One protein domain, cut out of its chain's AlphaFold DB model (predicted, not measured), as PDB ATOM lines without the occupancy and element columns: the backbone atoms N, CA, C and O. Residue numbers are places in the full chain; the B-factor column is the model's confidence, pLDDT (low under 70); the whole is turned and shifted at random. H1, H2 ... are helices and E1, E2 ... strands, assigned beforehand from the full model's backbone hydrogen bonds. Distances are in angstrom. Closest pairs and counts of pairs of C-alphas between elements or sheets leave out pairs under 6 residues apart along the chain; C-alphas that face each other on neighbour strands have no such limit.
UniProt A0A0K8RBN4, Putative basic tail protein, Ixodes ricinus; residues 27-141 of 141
ATOM      1  N   LEU A  27       4.690  41.652 -40.450       67.81
ATOM      2  CA  LEU A  27       4.720  40.184 -40.564       67.81
ATOM      3  C   LEU A  27       4.271  39.450 -39.281       67.81
ATOM      4  O   LEU A  27       4.455  38.234 -39.157       67.81
ATOM      5  N   LYS A  28       3.633  40.159 -38.336       62.53
ATOM      6  CA  LYS A  28       3.050  39.569 -37.122       62.53
ATOM      7  C   LYS A  28       1.814  38.730 -37.466       62.53
ATOM      8  O   LYS A  28       0.746  39.263 -37.756       62.53
ATOM      9  N   ARG A  29       1.943  37.401 -37.394       78.69
ATOM     10  CA  ARG A  29       0.802  36.463 -37.493       78.69
ATOM     11  C   ARG A  29       0.637  35.554 -36.283       78.69
ATOM     12  O   ARG A  29      -0.451  35.018 -36.085       78.69
ATOM     13  N   CYS A  30       1.684  35.367 -35.485       87.00
ATOM     14  CA  CYS A  30       1.593  34.560 -34.278       87.00
ATOM     15  C   CYS A  30       0.872  35.361 -33.183       87.00
ATOM     16  O   CYS A  30       1.037  36.581 -33.081       87.00
ATOM     17  N   GLN A  31       0.070  34.682 -32.363       87.62
ATOM     18  CA  GLN A  31      -0.571  35.315 -31.209       87.62
ATOM     19  C   GLN A  31       0.470  35.758 -30.183       87.62
ATOM     20  O   GLN A  31       1.596  35.276 -30.165       87.62
ATOM     21  N   GLU A  32       0.117  36.682 -29.306       89.38
ATOM     22  CA  GLU A  32       0.980  36.956 -28.162       89.38
ATOM     23  C   GLU A  32       0.952  35.774 -27.196       89.38
ATOM     24  O   GLU A  32      -0.063  35.083 -27.080       89.38
ATOM     25  N   LYS A  33       2.077  35.513 -26.528       90.94
ATOM     26  CA  LYS A  33       2.157  34.434 -25.542       90.94
ATOM     27  C   LYS A  33       3.048  34.792 -24.361       90.94
ATOM     28  O   LYS A  33       3.897  35.679 -24.444       90.94
ATOM     29  N   VAL A  34       2.857  34.051 -23.273       88.75
ATOM     30  CA  VAL A  34       3.798  34.023 -22.148       88.75
ATOM     31  C   VAL A  34       5.064  33.299 -22.608       88.75
ATOM     32  O   VAL A  34       4.977  32.345 -23.385       88.75
ATOM     33  N   PHE A  35       6.227  33.748 -22.144       88.31
ATOM     34  CA  PHE A  35       7.448  32.956 -22.244       88.31
ATOM     35  C   PHE A  35       7.393  31.807 -21.233       88.31
ATOM     36  O   PHE A  35       7.251  32.037 -20.035       88.31
ATOM     37  N   ASP A  36       7.439  30.579 -21.732       84.44
ATOM     38  CA  ASP A  36       7.225  29.351 -20.965       84.44
ATOM     39  C   ASP A  36       8.469  28.456 -20.871       84.44
ATOM     40  O   ASP A  36       8.437  27.418 -20.205       84.44
ATOM     41  N   ASP A  37       9.574  28.873 -21.491       79.12
ATOM     42  CA  ASP A  37      10.851  28.178 -21.380       79.12
ATOM     43  C   ASP A  37      11.550  28.511 -20.045       79.12
ATOM     44  O   ASP A  37      11.316  29.562 -19.443       79.12
ATOM     45  N   PRO A  38      12.428  27.629 -19.536       73.00
ATOM     46  CA  PRO A  38      13.200  27.915 -18.333       73.00
ATOM     47  C   PRO A  38      14.109  29.141 -18.499       73.00
ATOM     48  O   PRO A  38      14.866  29.223 -19.465       73.00
ATOM     49  N   GLY A  39      14.111  30.027 -17.502       77.25
ATOM     50  CA  GLY A  39      14.972  31.209 -17.474       77.25
ATOM     51  C   GLY A  39      14.279  32.439 -18.058       77.25
ATOM     52  O   GLY A  39      13.122  32.698 -17.742       77.25
ATOM     53  N   TYR A  40      14.990  33.188 -18.901       80.69
ATOM     54  CA  TYR A  40      14.527  34.426 -19.536       80.69
ATOM     55  C   TYR A  40      14.500  34.312 -21.064       80.69
ATOM     56  O   TYR A  40      15.214  33.497 -21.653       80.69
ATOM     57  N   SER A  41      13.718  35.168 -21.726       86.12
ATOM     58  CA  SER A  41      13.647  35.176 -23.188       86.12
ATOM     59  C   SER A  41      14.872  35.850 -23.817       86.12
ATOM     60  O   SER A  41      15.357  36.873 -23.337       86.12
ATOM     61  N   LEU A  42      15.371  35.300 -24.927       84.00
ATOM     62  CA  LEU A  42      16.336  35.992 -25.789       84.00
ATOM     63  C   LEU A  42      15.561  36.924 -26.726       84.00
ATOM     64  O   LEU A  42      14.928  36.469 -27.679       84.00
ATOM     65  N   GLY A  43      15.565  38.222 -26.423       88.56
ATOM     66  CA  GLY A  43      14.694  39.205 -27.061       88.56
ATOM     67  C   GLY A  43      13.218  39.064 -26.666       88.56
ATOM     68  O   GLY A  43      12.865  38.378 -25.707       88.56
ATOM     69  N   CYS A  44      12.342  39.747 -27.406       91.88
ATOM     70  CA  CYS A  44      10.907  39.862 -27.098       91.88
ATOM     71  C   CYS A  44       9.984  39.377 -28.224       91.88
ATOM     72  O   CYS A  44       8.768  39.587 -28.189       91.88
ATOM     73  N   THR A  45      10.567  38.693 -29.205       90.94
ATOM     74  CA  THR A  45       9.879  38.121 -30.360       90.94
ATOM     75  C   THR A  45      10.189  36.643 -30.489       90.94
ATOM     76  O   THR A  45      11.229  36.174 -30.034       90.94
ATOM     77  N   TYR A  46       9.303  35.908 -31.145       88.00
ATOM     78  CA  TYR A  46       9.487  34.487 -31.408       88.00
ATOM     79  C   TYR A  46       8.932  34.120 -32.781       88.00
ATOM     80  O   TYR A  46       8.044  34.805 -33.294       88.00
ATOM     81  N   THR A  47       9.441  33.037 -33.368       87.50
ATOM     82  CA  THR A  47       8.943  32.522 -34.643       87.50
ATOM     83  C   THR A  47       7.857  31.474 -34.437       87.50
ATOM     84  O   THR A  47       7.872  30.695 -33.483       87.50
ATOM     85  N   CYS A  48       6.898  31.423 -35.355       84.69
ATOM     86  CA  CYS A  48       5.961  30.317 -35.463       84.69
ATOM     87  C   CYS A  48       5.730  29.943 -36.928       84.69
ATOM     88  O   CYS A  48       5.985  30.716 -37.851       84.69
ATOM     89  N   LYS A  49       5.222  28.729 -37.137       84.19
ATOM     90  CA  LYS A  49       4.815  28.238 -38.453       84.19
ATOM     91  C   LYS A  49       3.303  28.137 -38.527       84.19
ATOM     92  O   LYS A  49       2.637  27.824 -37.540       84.19
ATOM     93  N   SER A  50       2.773  28.371 -39.721       79.50
ATOM     94  CA  SER A  50       1.383  28.056 -40.026       79.50
ATOM     95  C   SER A  50       1.138  26.552 -39.870       79.50
ATOM     96  O   SER A  50       1.998  25.730 -40.180       79.50
ATOM     97  N   GLY A  51      -0.058  26.168 -39.419       77.94
ATOM     98  CA  GLY A  51      -0.476  24.761 -39.413       77.94
ATOM     99  C   GLY A  51      -0.674  24.181 -40.823       77.94
ATOM    100  O   GLY A  51      -0.816  22.967 -40.981       77.94
ATOM    101  N   ASN A  52      -0.687  25.035 -41.854       84.19
ATOM    102  CA  ASN A  52      -0.732  24.619 -43.247       84.19
ATOM    103  C   ASN A  52       0.644  24.102 -43.693       84.19
ATOM    104  O   ASN A  52       1.600  24.860 -43.788       84.19
ATOM    105  N   ARG A  53       0.721  22.814 -44.040       82.75
ATOM    106  CA  ARG A  53       1.968  22.151 -44.465       82.75
ATOM    107  C   ARG A  53       2.538  22.649 -45.794       82.75
ATOM    108  O   ARG A  53       3.659  22.289 -46.118       82.75
ATOM    109  N   SER A  54       1.759  23.388 -46.579       87.12
ATOM    110  CA  SER A  54       2.211  23.991 -47.838       87.12
ATOM    111  C   SER A  54       2.716  25.423 -47.663       87.12
ATOM    112  O   SER A  54       3.111  26.044 -48.645       87.12
ATOM    113  N   ASP A  55       2.643  25.966 -46.448       82.62
ATOM    114  CA  ASP A  55       3.102  27.308 -46.127       82.62
ATOM    115  C   ASP A  55       4.446  27.240 -45.401       82.62
ATOM    116  O   ASP A  55       4.513  26.972 -44.201       82.62
ATOM    117  N   ASP A  56       5.513  27.497 -46.152       82.69
ATOM    118  CA  ASP A  56       6.884  27.534 -45.641       82.69
ATOM    119  C   ASP A  56       7.276  28.919 -45.089       82.69
ATOM    120  O   ASP A  56       8.438  29.145 -44.747       82.69
ATOM    121  N   THR A  57       6.327  29.856 -44.995       82.38
ATOM    122  CA  THR A  57       6.583  31.196 -44.460       82.38
ATOM    123  C   THR A  57       6.880  31.121 -42.963       82.38
ATOM    124  O   THR A  57       6.120  30.540 -42.183       82.38
ATOM    125  N   GLU A  58       7.973  31.756 -42.547       81.38
ATOM    126  CA  GLU A  58       8.258  32.003 -41.139       81.38
ATOM    127  C   GLU A  58       7.472  33.226 -40.662       81.38
ATOM    128  O   GLU A  58       7.593  34.323 -41.210       81.38
ATOM    129  N   TYR A  59       6.643  33.022 -39.645       85.81
ATOM    130  CA  TYR A  59       5.869  34.080 -39.017       85.81
ATOM    131  C   TYR A  59       6.470  34.455 -37.682       85.81
ATOM    132  O   TYR A  59       7.171  33.660 -37.060       85.81
ATOM    133  N   TRP A  60       6.117  35.647 -37.215       87.12
ATOM    134  CA  TRP A  60       6.624  36.171 -35.960       87.12
ATOM    135  C   TRP A  60       5.486  36.566 -35.021       87.12
ATOM    136  O   TRP A  60       4.374  36.906 -35.449       87.12
ATOM    137  N   GLY A  61       5.771  36.476 -33.728       89.56
ATOM    138  CA  GLY A  61       4.937  36.934 -32.625       89.56
ATOM    139  C   GLY A  61       5.764  37.666 -31.586       89.56
ATOM    140  O   GLY A  61       6.994  37.647 -31.622       89.56
ATOM    141  N   THR A  62       5.074  38.297 -30.642       93.06
ATOM    142  CA  THR A  62       5.686  38.984 -29.503       93.06
ATOM    143  C   THR A  62       5.342  38.253 -28.215       93.06
ATOM    144  O   THR A  62       4.237  37.723 -28.073       93.06
ATOM    145  N   TYR A  63       6.278  38.228 -27.272       93.50
ATOM    146  CA  TYR A  63       5.944  37.869 -25.898       93.50
ATOM    147  C   TYR A  63       5.117  38.982 -25.251       93.50
ATOM    148  O   TYR A  63       5.161  40.131 -25.703       93.50
ATOM    149  N   TYR A  64       4.353  38.641 -24.214       93.56
ATOM    150  CA  TYR A  64       3.604  39.640 -23.456       93.56
ATOM    151  C   TYR A  64       4.527  40.683 -22.829       93.56
ATOM    152  O   TYR A  64       5.659  40.385 -22.431       93.56
ATOM    153  N   ASP A  65       4.005  41.899 -22.691       92.38
ATOM    154  CA  ASP A  65       4.676  42.953 -21.945       92.38
ATOM    155  C   ASP A  65       5.009  42.486 -20.518       92.38
ATOM    156  O   ASP A  65       4.304  41.661 -19.934       92.38
ATOM    157  N   ALA A  66       6.099  43.022 -19.970       88.81
ATOM    158  CA  ALA A  66       6.699  42.632 -18.692       88.81
ATOM    159  C   ALA A  66       7.394  41.255 -18.653       88.81
ATOM    160  O   ALA A  66       7.988  40.923 -17.629       88.81
ATOM    161  N   THR A  67       7.410  40.483 -19.747       89.75
ATOM    162  CA  THR A  67       8.267  39.284 -19.851       89.75
ATOM    163  C   THR A  67       9.738  39.669 -19.655       89.75
ATOM    164  O   THR A  67      10.206  40.615 -20.289       89.75
ATOM    165  N   VAL A  68      10.467  38.949 -18.795       86.56
ATOM    166  CA  VAL A  68      11.911  39.157 -18.584       86.56
ATOM    167  C   VAL A  68      12.671  38.752 -19.844       86.56
ATOM    168  O   VAL A  68      12.523  37.626 -20.319       86.56
ATOM    169  N   CYS A  69      13.501  39.657 -20.358       87.06
ATOM    170  CA  CYS A  69      14.230  39.464 -21.605       87.06
ATOM    171  C   CYS A  69      15.703  39.845 -21.480       87.06
ATOM    172  O   CYS A  69      16.091  40.677 -20.656       87.06
ATOM    173  N   VAL A  70      16.509  39.263 -22.360       84.31
ATOM    174  CA  VAL A  70      17.913  39.605 -22.563       84.31
ATOM    175  C   VAL A  70      18.127  40.095 -23.985       84.31
ATOM    176  O   VAL A  70      17.710  39.438 -24.941       84.31
ATOM    177  N   ASP A  71      18.787  41.245 -24.101       86.00
ATOM    178  CA  ASP A  71      19.243  41.816 -25.361       86.00
ATOM    179  C   ASP A  71      20.744  41.573 -25.554       86.00
ATOM    180  O   ASP A  71      21.545  41.693 -24.620       86.00
ATOM    181  N   LEU A  72      21.121  41.219 -26.779       82.69
ATOM    182  CA  LEU A  72      22.483  40.849 -27.156       82.69
ATOM    183  C   LEU A  72      23.003  41.800 -28.223       82.69
ATOM    184  O   LEU A  72      22.293  42.113 -29.180       82.69
ATOM    185  N   ASN A  73      24.276  42.171 -28.133       76.62
ATOM    186  CA  ASN A  73      24.919  42.960 -29.175       76.62
ATOM    187  C   ASN A  73      24.987  42.142 -30.467       76.62
ATOM    188  O   ASN A  73      25.699  41.144 -30.551       76.62
ATOM    189  N   ASN A  74      24.234  42.565 -31.486       80.75
ATOM    190  CA  ASN A  74      24.152  41.895 -32.789       80.75
ATOM    191  C   ASN A  74      23.808  40.393 -32.707       80.75
ATOM    192  O   ASN A  74      24.201  39.623 -33.581       80.75
ATOM    193  N   GLY A  75      23.094  39.970 -31.660       73.38
ATOM    194  CA  GLY A  75      22.758  38.559 -31.448       73.38
ATOM    195  C   GLY A  75      23.937  37.674 -31.030       73.38
ATOM    196  O   GLY A  75      23.773  36.455 -30.993       73.38
ATOM    197  N   ASP A  76      25.104  38.249 -30.723       72.06
ATOM    198  CA  ASP A  76      26.251  37.499 -30.219       72.06
ATOM    199  C   ASP A  76      25.949  37.000 -28.790       72.06
ATOM    200  O   ASP A  76      25.791  37.814 -27.874       72.06
ATOM    201  N   PRO A  77      25.856  35.674 -28.569       70.75
ATOM    202  CA  PRO A  77      25.541  35.104 -27.259       70.75
ATOM    203  C   PRO A  77      26.620  35.365 -26.202       70.75
ATOM    204  O   PRO A  77      26.360  35.141 -25.023       70.75
ATOM    205  N   ASP A  78      27.808  35.823 -26.601       71.12
ATOM    206  CA  ASP A  78      28.894  36.181 -25.693       71.12
ATOM    207  C   ASP A  78      28.960  37.691 -25.404       71.12
ATOM    208  O   ASP A  78      29.755  38.123 -24.568       71.12
ATOM    209  N   GLN A  79      28.105  38.503 -26.038       72.12
ATOM    210  CA  GLN A  79      28.061  39.952 -25.839       72.12
ATOM    211  C   GLN A  79      26.681  40.404 -25.368       72.12
ATOM    212  O   GLN A  79      25.827  40.817 -26.154       72.12
ATOM    213  N   LEU A  80      26.480  40.380 -24.052       76.88
ATOM    214  CA  LEU A  80      25.298  40.974 -23.442       76.88
ATOM    215  C   LEU A  80      25.256  42.487 -23.711       76.88
ATOM    216  O   LEU A  80      26.225  43.185 -23.410       76.88
ATOM    217  N   ASN A  81      24.118  42.983 -24.200       82.50
ATOM    218  CA  ASN A  81      23.812  44.412 -24.192       82.50
ATOM    219  C   ASN A  81      23.178  44.795 -22.845       82.50
ATOM    220  O   ASN A  81      23.824  45.418 -22.004       82.50
ATOM    221  N   HIS A  82      21.957  44.313 -22.578       83.25
ATOM    222  CA  HIS A  82      21.242  44.573 -21.325       83.25
ATOM    223  C   HIS A  82      20.214  43.493 -20.976       83.25
ATOM    224  O   HIS A  82      19.787  42.700 -21.815       83.25
ATOM    225  N   ILE A  83      19.778  43.500 -19.714       82.19
ATOM    226  CA  ILE A  83      18.559  42.810 -19.271       82.19
ATOM    227  C   ILE A  83      17.434  43.822 -19.182       82.19
ATOM    228  O   ILE A  83      17.621  44.954 -18.728       82.19
ATOM    229  N   GLY A  84      16.252  43.403 -19.602       88.12
ATOM    230  CA  GLY A  84      15.088  44.254 -19.614       88.12
ATOM    231  C   GLY A  84      13.788  43.505 -19.410       88.12
ATOM    232  O   GLY A  84      13.736  42.348 -18.988       88.12
ATOM    233  N   THR A  85      12.720  44.212 -19.743       90.12
ATOM    234  CA  THR A  85      11.389  43.637 -19.871       90.12
ATOM    235  C   THR A  85      10.823  43.941 -21.245       90.12
ATOM    236  O   THR A  85      11.123  44.980 -21.843       90.12
ATOM    237  N   CYS A  86      10.002  43.030 -21.756       92.19
ATOM    238  CA  CYS A  86       9.341  43.231 -23.027       92.19
ATOM    239  C   CYS A  86       8.342  44.379 -22.956       92.19
ATOM    240  O   CYS A  86       7.543  44.478 -22.022       92.19
ATOM    241  N   ARG A  87       8.394  45.236 -23.975       93.50
ATOM    242  CA  ARG A  87       7.423  46.295 -24.225       93.50
ATOM    243  C   ARG A  87       7.184  46.405 -25.722       93.50
ATOM    244  O   ARG A  87       8.090  46.791 -26.458       93.50
ATOM    245  N   ASN A  88       5.980  46.066 -26.178       89.94
ATOM    246  CA  ASN A  88       5.616  46.044 -27.599       89.94
ATOM    247  C   ASN A  88       6.613  45.246 -28.467       89.94
ATOM    248  O   ASN A  88       6.986  45.677 -29.555       89.94
ATOM    249  N   GLY A  89       7.083  44.097 -27.972       89.81
ATOM    250  CA  GLY A  89       8.035  43.251 -28.699       89.81
ATOM    251  C   GLY A  89       9.493  43.723 -28.677       89.81
ATOM    252  O   GLY A  89      10.327  43.094 -29.321       89.81
ATOM    253  N   VAL A  90       9.827  44.772 -27.920       91.44
ATOM    254  CA  VAL A  90      11.204  45.257 -27.736       91.44
ATOM    255  C   VAL A  90      11.673  44.964 -26.316       91.44
ATOM    256  O   VAL A  90      10.913  45.158 -25.367       91.44
ATOM    257  N   CYS A  91      12.924  44.519 -26.163       91.56
ATOM    258  CA  CYS A  91      13.530  44.332 -24.849       91.56
ATOM    259  C   CYS A  91      14.037  45.672 -24.311       91.56
ATOM    260  O   CYS A  91      15.044  46.195 -24.785       91.56
ATOM    261  N   VAL A  92      13.332  46.250 -23.339       92.69
ATOM    262  CA  VAL A  92      13.648  47.577 -22.796       92.69
ATOM    263  C   VAL A  92      14.345  47.434 -21.448       92.69
ATOM    264  O   VAL A  92      13.797  46.813 -20.535       92.69
ATOM    265  N   GLN A  93      15.534  48.027 -21.322       89.88
ATOM    266  CA  GLN A  93      16.310  48.028 -20.084       89.88
ATOM    267  C   GLN A  93      15.543  48.688 -18.932       89.88
ATOM    268  O   GLN A  93      14.881  49.715 -19.095       89.88
ATOM    269  N   TYR A  94      15.656  48.093 -17.745       79.81
ATOM    270  CA  TYR A  94      15.191  48.707 -16.508       79.81
ATOM    271  C   TYR A  94      16.321  49.540 -15.894       79.81
ATOM    272  O   TYR A  94      17.320  48.978 -15.471       79.81
ATOM    273  N   GLU A  95      16.168  50.862 -15.831       82.38
ATOM    274  CA  GLU A  95      17.247  51.801 -15.451       82.38
ATOM    275  C   GLU A  95      17.166  52.311 -13.999       82.38
ATOM    276  O   GLU A  95      17.835  53.276 -13.634       82.38
ATOM    277  N   ALA A  96      16.311  51.734 -13.150       80.75
ATOM    278  CA  ALA A  96      16.176  52.238 -11.783       80.75
ATOM    279  C   ALA A  96      17.336  51.784 -10.879       80.75
ATOM    280  O   ALA A  96      17.901  50.707 -11.047       80.75
ATOM    281  N   GLU A  97      17.644  52.577  -9.853       80.00
ATOM    282  CA  GLU A  97      18.775  52.343  -8.937       80.00
ATOM    283  C   GLU A  97      18.718  50.984  -8.212       80.00
ATOM    284  O   GLU A  97      19.745  50.427  -7.829       80.00
ATOM    285  N   ASN A  98      17.523  50.411  -8.047       78.75
ATOM    286  CA  ASN A  98      17.292  49.110  -7.417       78.75
ATOM    287  C   ASN A  98      17.326  47.927  -8.407       78.75
ATOM    288  O   ASN A  98      16.880  46.835  -8.058       78.75
ATOM    289  N   ILE A  99      17.849  48.119  -9.620       75.88
ATOM    290  CA  ILE A  99      17.924  47.114 -10.690       75.88
ATOM    291  C   ILE A  99      18.429  45.745 -10.201       75.88
ATOM    292  O   ILE A  99      17.788  44.726 -10.440       75.88
ATOM    293  N   GLN A 100      19.522  45.716  -9.433       73.12
ATOM    294  CA  GLN A 100      20.100  44.475  -8.900       73.12
ATOM    295  C   GLN A 100      19.149  43.755  -7.941       73.12
ATOM    296  O   GLN A 100      19.018  42.534  -7.982       73.12
ATOM    297  N   GLN A 101      18.448  44.514  -7.096       76.06
ATOM    298  CA  GLN A 101      17.470  43.954  -6.175       76.06
ATOM    299  C   GLN A 101      16.293  43.354  -6.947       76.06
ATOM    300  O   GLN A 101      15.915  42.219  -6.670       76.06
ATOM    301  N   VAL A 102      15.753  44.073  -7.935       77.00
ATOM    302  CA  VAL A 102      14.652  43.581  -8.776       77.00
ATOM    303  C   VAL A 102      15.060  42.288  -9.475       77.00
ATOM    304  O   VAL A 102      14.384  41.272  -9.309       77.00
ATOM    305  N   TRP A 103      16.207  42.277 -10.160       77.00
ATOM    306  CA  TRP A 103      16.684  41.076 -10.842       77.00
ATOM    307  C   TRP A 103      16.922  39.919  -9.881       77.00
ATOM    308  O   TRP A 103      16.522  38.811 -10.201       77.00
ATOM    309  N   SER A 104      17.469  40.147  -8.684       74.44
ATOM    310  CA  SER A 104      17.665  39.080  -7.690       74.44
ATOM    311  C   SER A 104      16.368  38.479  -7.134       74.44
ATOM    312  O   SER A 104      16.418  37.432  -6.498       74.44
ATOM    313  N   THR A 105      15.218  39.126  -7.338       79.50
ATOM    314  CA  THR A 105      13.914  38.621  -6.872       79.50
ATOM    315  C   THR A 105      13.136  37.866  -7.937       79.50
ATOM    316  O   THR A 105      12.203  37.138  -7.602       79.50
ATOM    317  N   LEU A 106      13.502  38.033  -9.209       78.31
ATOM    318  CA  LEU A 106      12.793  37.397 -10.306       78.31
ATOM    319  C   LEU A 106      13.145  35.908 -10.345       78.31
ATOM    320  O   LEU A 106      14.329  35.568 -10.357       78.31
ATOM    321  N   PRO A 107      12.156  35.000 -10.324       76.12
ATOM    322  CA  PRO A 107      12.417  33.572 -10.437       76.12
ATOM    323  C   PRO A 107      13.263  33.241 -11.669       76.12
ATOM    324  O   PRO A 107      14.226  32.500 -11.559       76.12
ATOM    325  N   GLU A 108      12.969  33.861 -12.807       71.06
ATOM    326  CA  GLU A 108      13.575  33.634 -14.123       71.06
ATOM    327  C   GLU A 108      15.097  33.857 -14.163       71.06
ATOM    328  O   GLU A 108      15.783  33.341 -15.044       71.06
ATOM    329  N   THR A 109      15.645  34.612 -13.211       72.06
ATOM    330  CA  THR A 109      17.072  34.962 -13.131       72.06
ATOM    331  C   THR A 109      17.835  34.150 -12.080       72.06
ATOM    332  O   THR A 109      19.042  34.344 -11.943       72.06
ATOM    333  N   GLN A 110      17.181  33.246 -11.341       71.69
ATOM    334  CA  GLN A 110      17.814  32.465 -10.270       71.69
ATOM    335  C   GLN A 110      18.632  31.278 -10.795       71.69
ATOM    336  O   GLN A 110      18.270  30.660 -11.798       71.69
ATOM    337  N   ASP A 111      19.657  30.876 -10.031       66.50
ATOM    338  CA  ASP A 111      20.593  29.779 -10.344       66.50
ATOM    339  C   ASP A 111      19.913  28.466 -10.758       66.50
ATOM    340  O   ASP A 111      20.388  27.748 -11.634       66.50
ATOM    341  N   GLN A 112      18.768  28.139 -10.158       64.19
ATOM    342  CA  GLN A 112      18.008  26.925 -10.479       64.19
ATOM    343  C   GLN A 112      17.447  26.893 -11.913       64.19
ATOM    344  O   GLN A 112      17.115  25.819 -12.415       64.19
ATOM    345  N   PHE A 113      17.333  28.052 -12.564       65.62
ATOM    346  CA  PHE A 113      16.920  28.182 -13.960       65.62
ATOM    347  C   PHE A 113      18.119  28.388 -14.898       65.62
ATOM    348  O   PHE A 113      17.953  28.363 -16.118       65.62
ATOM    349  N   HIS A 114      19.340  28.508 -14.359       64.50
ATOM    350  CA  HIS A 114      20.574  28.571 -15.142       64.50
ATOM    351  C   HIS A 114      20.949  27.171 -15.649       64.50
ATOM    352  O   HIS A 114      21.678  26.414 -15.011       64.50
ATOM    353  N   ASN A 115      20.474  26.803 -16.839       59.59
ATOM    354  CA  ASN A 115      20.865  25.550 -17.497       59.59
ATOM    355  C   ASN A 115      22.142  25.720 -18.336       59.59
ATOM    356  O   ASN A 115      22.109  25.679 -19.566       59.59
ATOM    357  N   CYS A 116      23.273  25.903 -17.653       58.72
ATOM    358  CA  CYS A 116      24.521  26.393 -18.240       58.72
ATOM    359  C   CYS A 116      25.717  25.468 -18.033       58.72
ATOM    360  O   CYS A 116      25.933  24.949 -16.939       58.72
ATOM    361  N   LEU A 117      26.584  25.369 -19.045       51.78
ATOM    362  CA  LEU A 117      27.976  24.996 -18.802       51.78
ATOM    363  C   LEU A 117      28.728  26.244 -18.337       51.78
ATOM    364  O   LEU A 117      28.703  27.275 -19.007       51.78
ATOM    365  N   ARG A 118      29.409  26.156 -17.191       54.78
ATOM    366  CA  ARG A 118      30.264  27.238 -16.695       54.78
ATOM    367  C   ARG A 118      31.392  27.467 -17.704       54.78
ATOM    368  O   ARG A 118      32.287  26.630 -17.799       54.78
ATOM    369  N   LYS A 119      31.358  28.576 -18.449       53.34
ATOM    370  CA  LYS A 119      32.490  28.989 -19.287       53.34
ATOM    371  C   LYS A 119      33.607  29.505 -18.366       53.34
ATOM    372  O   LYS A 119      33.373  30.464 -17.630       53.34
ATOM    373  N   PRO A 120      34.792  28.869 -18.328       51.16
ATOM    374  CA  PRO A 120      35.938  29.461 -17.656       51.16
ATOM    375  C   PRO A 120      36.386  30.687 -18.463       51.16
ATOM    376  O   PRO A 120      36.577  30.588 -19.671       51.16
ATOM    377  N   SER A 121      36.539  31.832 -17.803       49.78
ATOM    378  CA  SER A 121      37.136  33.030 -18.396       49.78
ATOM    379  C   SER A 121      38.358  33.419 -17.572       49.78
ATOM    380  O   SER A 121      38.268  33.510 -16.348       49.78
ATOM    381  N   GLU A 122      39.500  33.620 -18.232       50.44
ATOM    382  CA  GLU A 122      40.711  34.166 -17.599       50.44
ATOM    383  C   GLU A 122      40.579  35.673 -17.329       50.44
ATOM    384  O   GLU A 122      41.246  36.201 -16.440       50.44
ATOM    385  N   ASN A 123      39.680  36.349 -18.052       45.91
ATOM    386  CA  ASN A 123      39.390  37.769 -17.890       45.91
ATOM    387  C   ASN A 123      38.045  37.978 -17.171       45.91
ATOM    388  O   ASN A 123      37.117  37.188 -17.379       45.91
ATOM    389  N   PRO A 124      37.896  39.037 -16.356       45.03
ATOM    390  CA  PRO A 124      36.593  39.441 -15.836       45.03
ATOM    391  C   PRO A 124      35.622  39.658 -17.000       45.03
ATOM    392  O   PRO A 124      35.969  40.335 -17.965       45.03
ATOM    393  N   VAL A 125      34.433  39.064 -16.931       47.66
ATOM    394  CA  VAL A 125      33.349  39.380 -17.868       47.66
ATOM    395  C   VAL A 125      32.614  40.612 -17.349       47.66
ATOM    396  O   VAL A 125      32.307  40.681 -16.158       47.66
ATOM    397  N   ASP A 126      32.339  41.575 -18.228       43.44
ATOM    398  CA  ASP A 126      31.710  42.845 -17.840       43.44
ATOM    399  C   ASP A 126      30.287  42.648 -17.292       43.44
ATOM    400  O   ASP A 126      29.842  43.413 -16.442       43.44
ATOM    401  N   ASN A 127      29.605  41.575 -17.706       52.66
ATOM    402  CA  ASN A 127      28.317  41.156 -17.167       52.66
ATOM    403  C   ASN A 127      28.274  39.626 -16.995       52.66
ATOM    404  O   ASN A 127      28.255  38.879 -17.968       52.66
ATOM    405  N   CYS A 128      28.225  39.147 -15.747       52.78
ATOM    406  CA  CYS A 128      28.117  37.723 -15.378       52.78
ATOM    407  C   CYS A 128      26.703  37.138 -15.588       52.78
ATOM    408  O   CYS A 128      26.226  36.363 -14.760       52.78
ATOM    409  N   LEU A 129      25.999  37.518 -16.654       55.12
ATOM    410  CA  LEU A 129      24.662  36.991 -16.927       55.12
ATOM    411  C   LEU A 129      24.755  35.796 -17.869       55.12
ATOM    412  O   LEU A 129      25.363  35.845 -18.936       55.12
ATOM    413  N   TYR A 130      24.195  34.685 -17.411       52.59
ATOM    414  CA  TYR A 130      24.380  33.377 -18.009       52.59
ATOM    415  C   TYR A 130      23.442  33.152 -19.201       52.59
ATOM    416  O   TYR A 130      22.366  32.582 -19.050       52.59
ATOM    417  N   ILE A 131      23.853  33.546 -20.410       50.94
ATOM    418  CA  ILE A 131      23.139  33.166 -21.639       50.94
ATOM    419  C   ILE A 131      23.435  31.698 -21.932       50.94
ATOM    420  O   ILE A 131      24.554  31.336 -22.298       50.94
ATOM    421  N   CYS A 132      22.443  30.829 -21.744       51.62
ATOM    422  CA  CYS A 132      22.668  29.391 -21.801       51.62
ATOM    423  C   CYS A 132      21.669  28.672 -22.683       51.62
ATOM    424  O   CYS A 132      20.463  28.730 -22.469       51.62
ATOM    425  N   LYS A 133      22.204  27.913 -23.640       43.81
ATOM    426  CA  LYS A 133      21.463  26.909 -24.395       43.81
ATOM    427  C   LYS A 133      21.872  25.527 -23.905       43.81
ATOM    428  O   LYS A 133      23.053  25.172 -23.915       43.81
ATOM    429  N   LYS A 134      20.897  24.717 -23.494       41.66
ATOM    430  CA  LYS A 134      21.121  23.288 -23.267       41.66
ATOM    431  C   LYS A 134      21.267  22.614 -24.628       41.66
ATOM    432  O   LYS A 134      20.328  22.619 -25.416       41.66
ATOM    433  N   ALA A 135      22.400  21.965 -24.884       44.31
ATOM    434  CA  ALA A 135      22.502  21.035 -26.002       44.31
ATOM    435  C   ALA A 135      21.614  19.812 -25.707       44.31
ATOM    436  O   ALA A 135      22.018  18.878 -25.014       44.31
ATOM    437  N   ALA A 136      20.374  19.815 -26.194       41.00
ATOM    438  CA  ALA A 136      19.559  18.612 -26.221       41.00
ATOM    439  C   ALA A 136      20.073  17.725 -27.365       41.00
ATOM    440  O   ALA A 136      19.818  17.999 -28.530       41.00
ATOM    441  N   TYR A 137      20.841  16.684 -27.030       42.38
ATOM    442  CA  TYR A 137      21.177  15.571 -27.932       42.38
ATOM    443  C   TYR A 137      21.538  15.977 -29.378       42.38
ATOM    444  O   TYR A 137      20.939  15.517 -30.349       42.38
ATOM    445  N   GLY A 138      22.571  16.809 -29.526       34.75
ATOM    446  CA  GLY A 138      23.307  16.936 -30.786       34.75
ATOM    447  C   GLY A 138      22.655  17.755 -31.900       34.75
ATOM    448  O   GLY A 138      23.176  17.714 -33.013       34.75
ATOM    449  N   LYS A 139      21.581  18.511 -31.644       28.31
ATOM    450  CA  LYS A 139      21.146  19.583 -32.553       28.31
ATOM    451  C   LYS A 139      20.925  20.878 -31.788       28.31
ATOM    452  O   LYS A 139      20.280  20.887 -30.745       28.31
ATOM    453  N   GLU A 140      21.516  21.941 -32.317       34.72
ATOM    454  CA  GLU A 140      21.357  23.301 -31.824       34.72
ATOM    455  C   GLU A 140      19.893  23.724 -31.997       34.72
ATOM    456  O   GLU A 140      19.337  23.621 -33.092       34.72
ATOM    457  N   GLY A 141      19.273  24.127 -30.888       33.16
ATOM    458  CA  GLY A 141      18.015  24.869 -30.830       33.16
ATOM    459  C   GLY A 141      18.315  26.253 -30.293       33.16
ATOM    460  O   GLY A 141      19.140  26.356 -29.360       33.16
TER     461      GLY A 141
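Overview. This is residues 27 to 141 of the 141 residues of the protein "Putative basic tail protein" of Ixodes ricinus (UniProt A0A0K8RBN4). Little of this domain is regular: a small, strongly twisted sheet, E3-E4-E5, lies among long loops, the hairpin E1-E2 makes an arm whose tip, residues 51 to 56, sticks out, and short H1 only grazes the sheet. Of 115 printed residues, 34 are in named elements, E1 E2 E3 E4 E5 H1 along the chain, class mixed, both sheets antiparallel. It is only just compact, close to loose, radius of gyration of the C-alphas 15.7 A, spans 49 by 36 by 26 A.

Along the chain. E3 is residues 68 to 72, E4 80 to 87, 18.7 A long, E5 90 to 93, E1 45 to 49, from C-alpha (9.879, 38.121, -30.360), E2 58 to 62, and H1 99 to 105, to C-alpha (13.914, 38.621, -6.872).

Arrangement. E3, E4 and E5 form a meander, successive antiparallel hairpins; within hydrogen-bond range are N 69 and O 84, 3.0 A, and N 85 and O 92, 2.9 A. E4 bends by 60 degrees at residue 83. In E1-E2, N 46 and O 61 are 2.9 A apart. E2 and E3 are apart. In H1 every O i to N i+4 pair is within range.

Size, cuts and confidence. The printed part has no cut, and no link is long. Residues 106 to 141 hold no named element; 27 to 28 and 111 to 141 are under pLDDT 70.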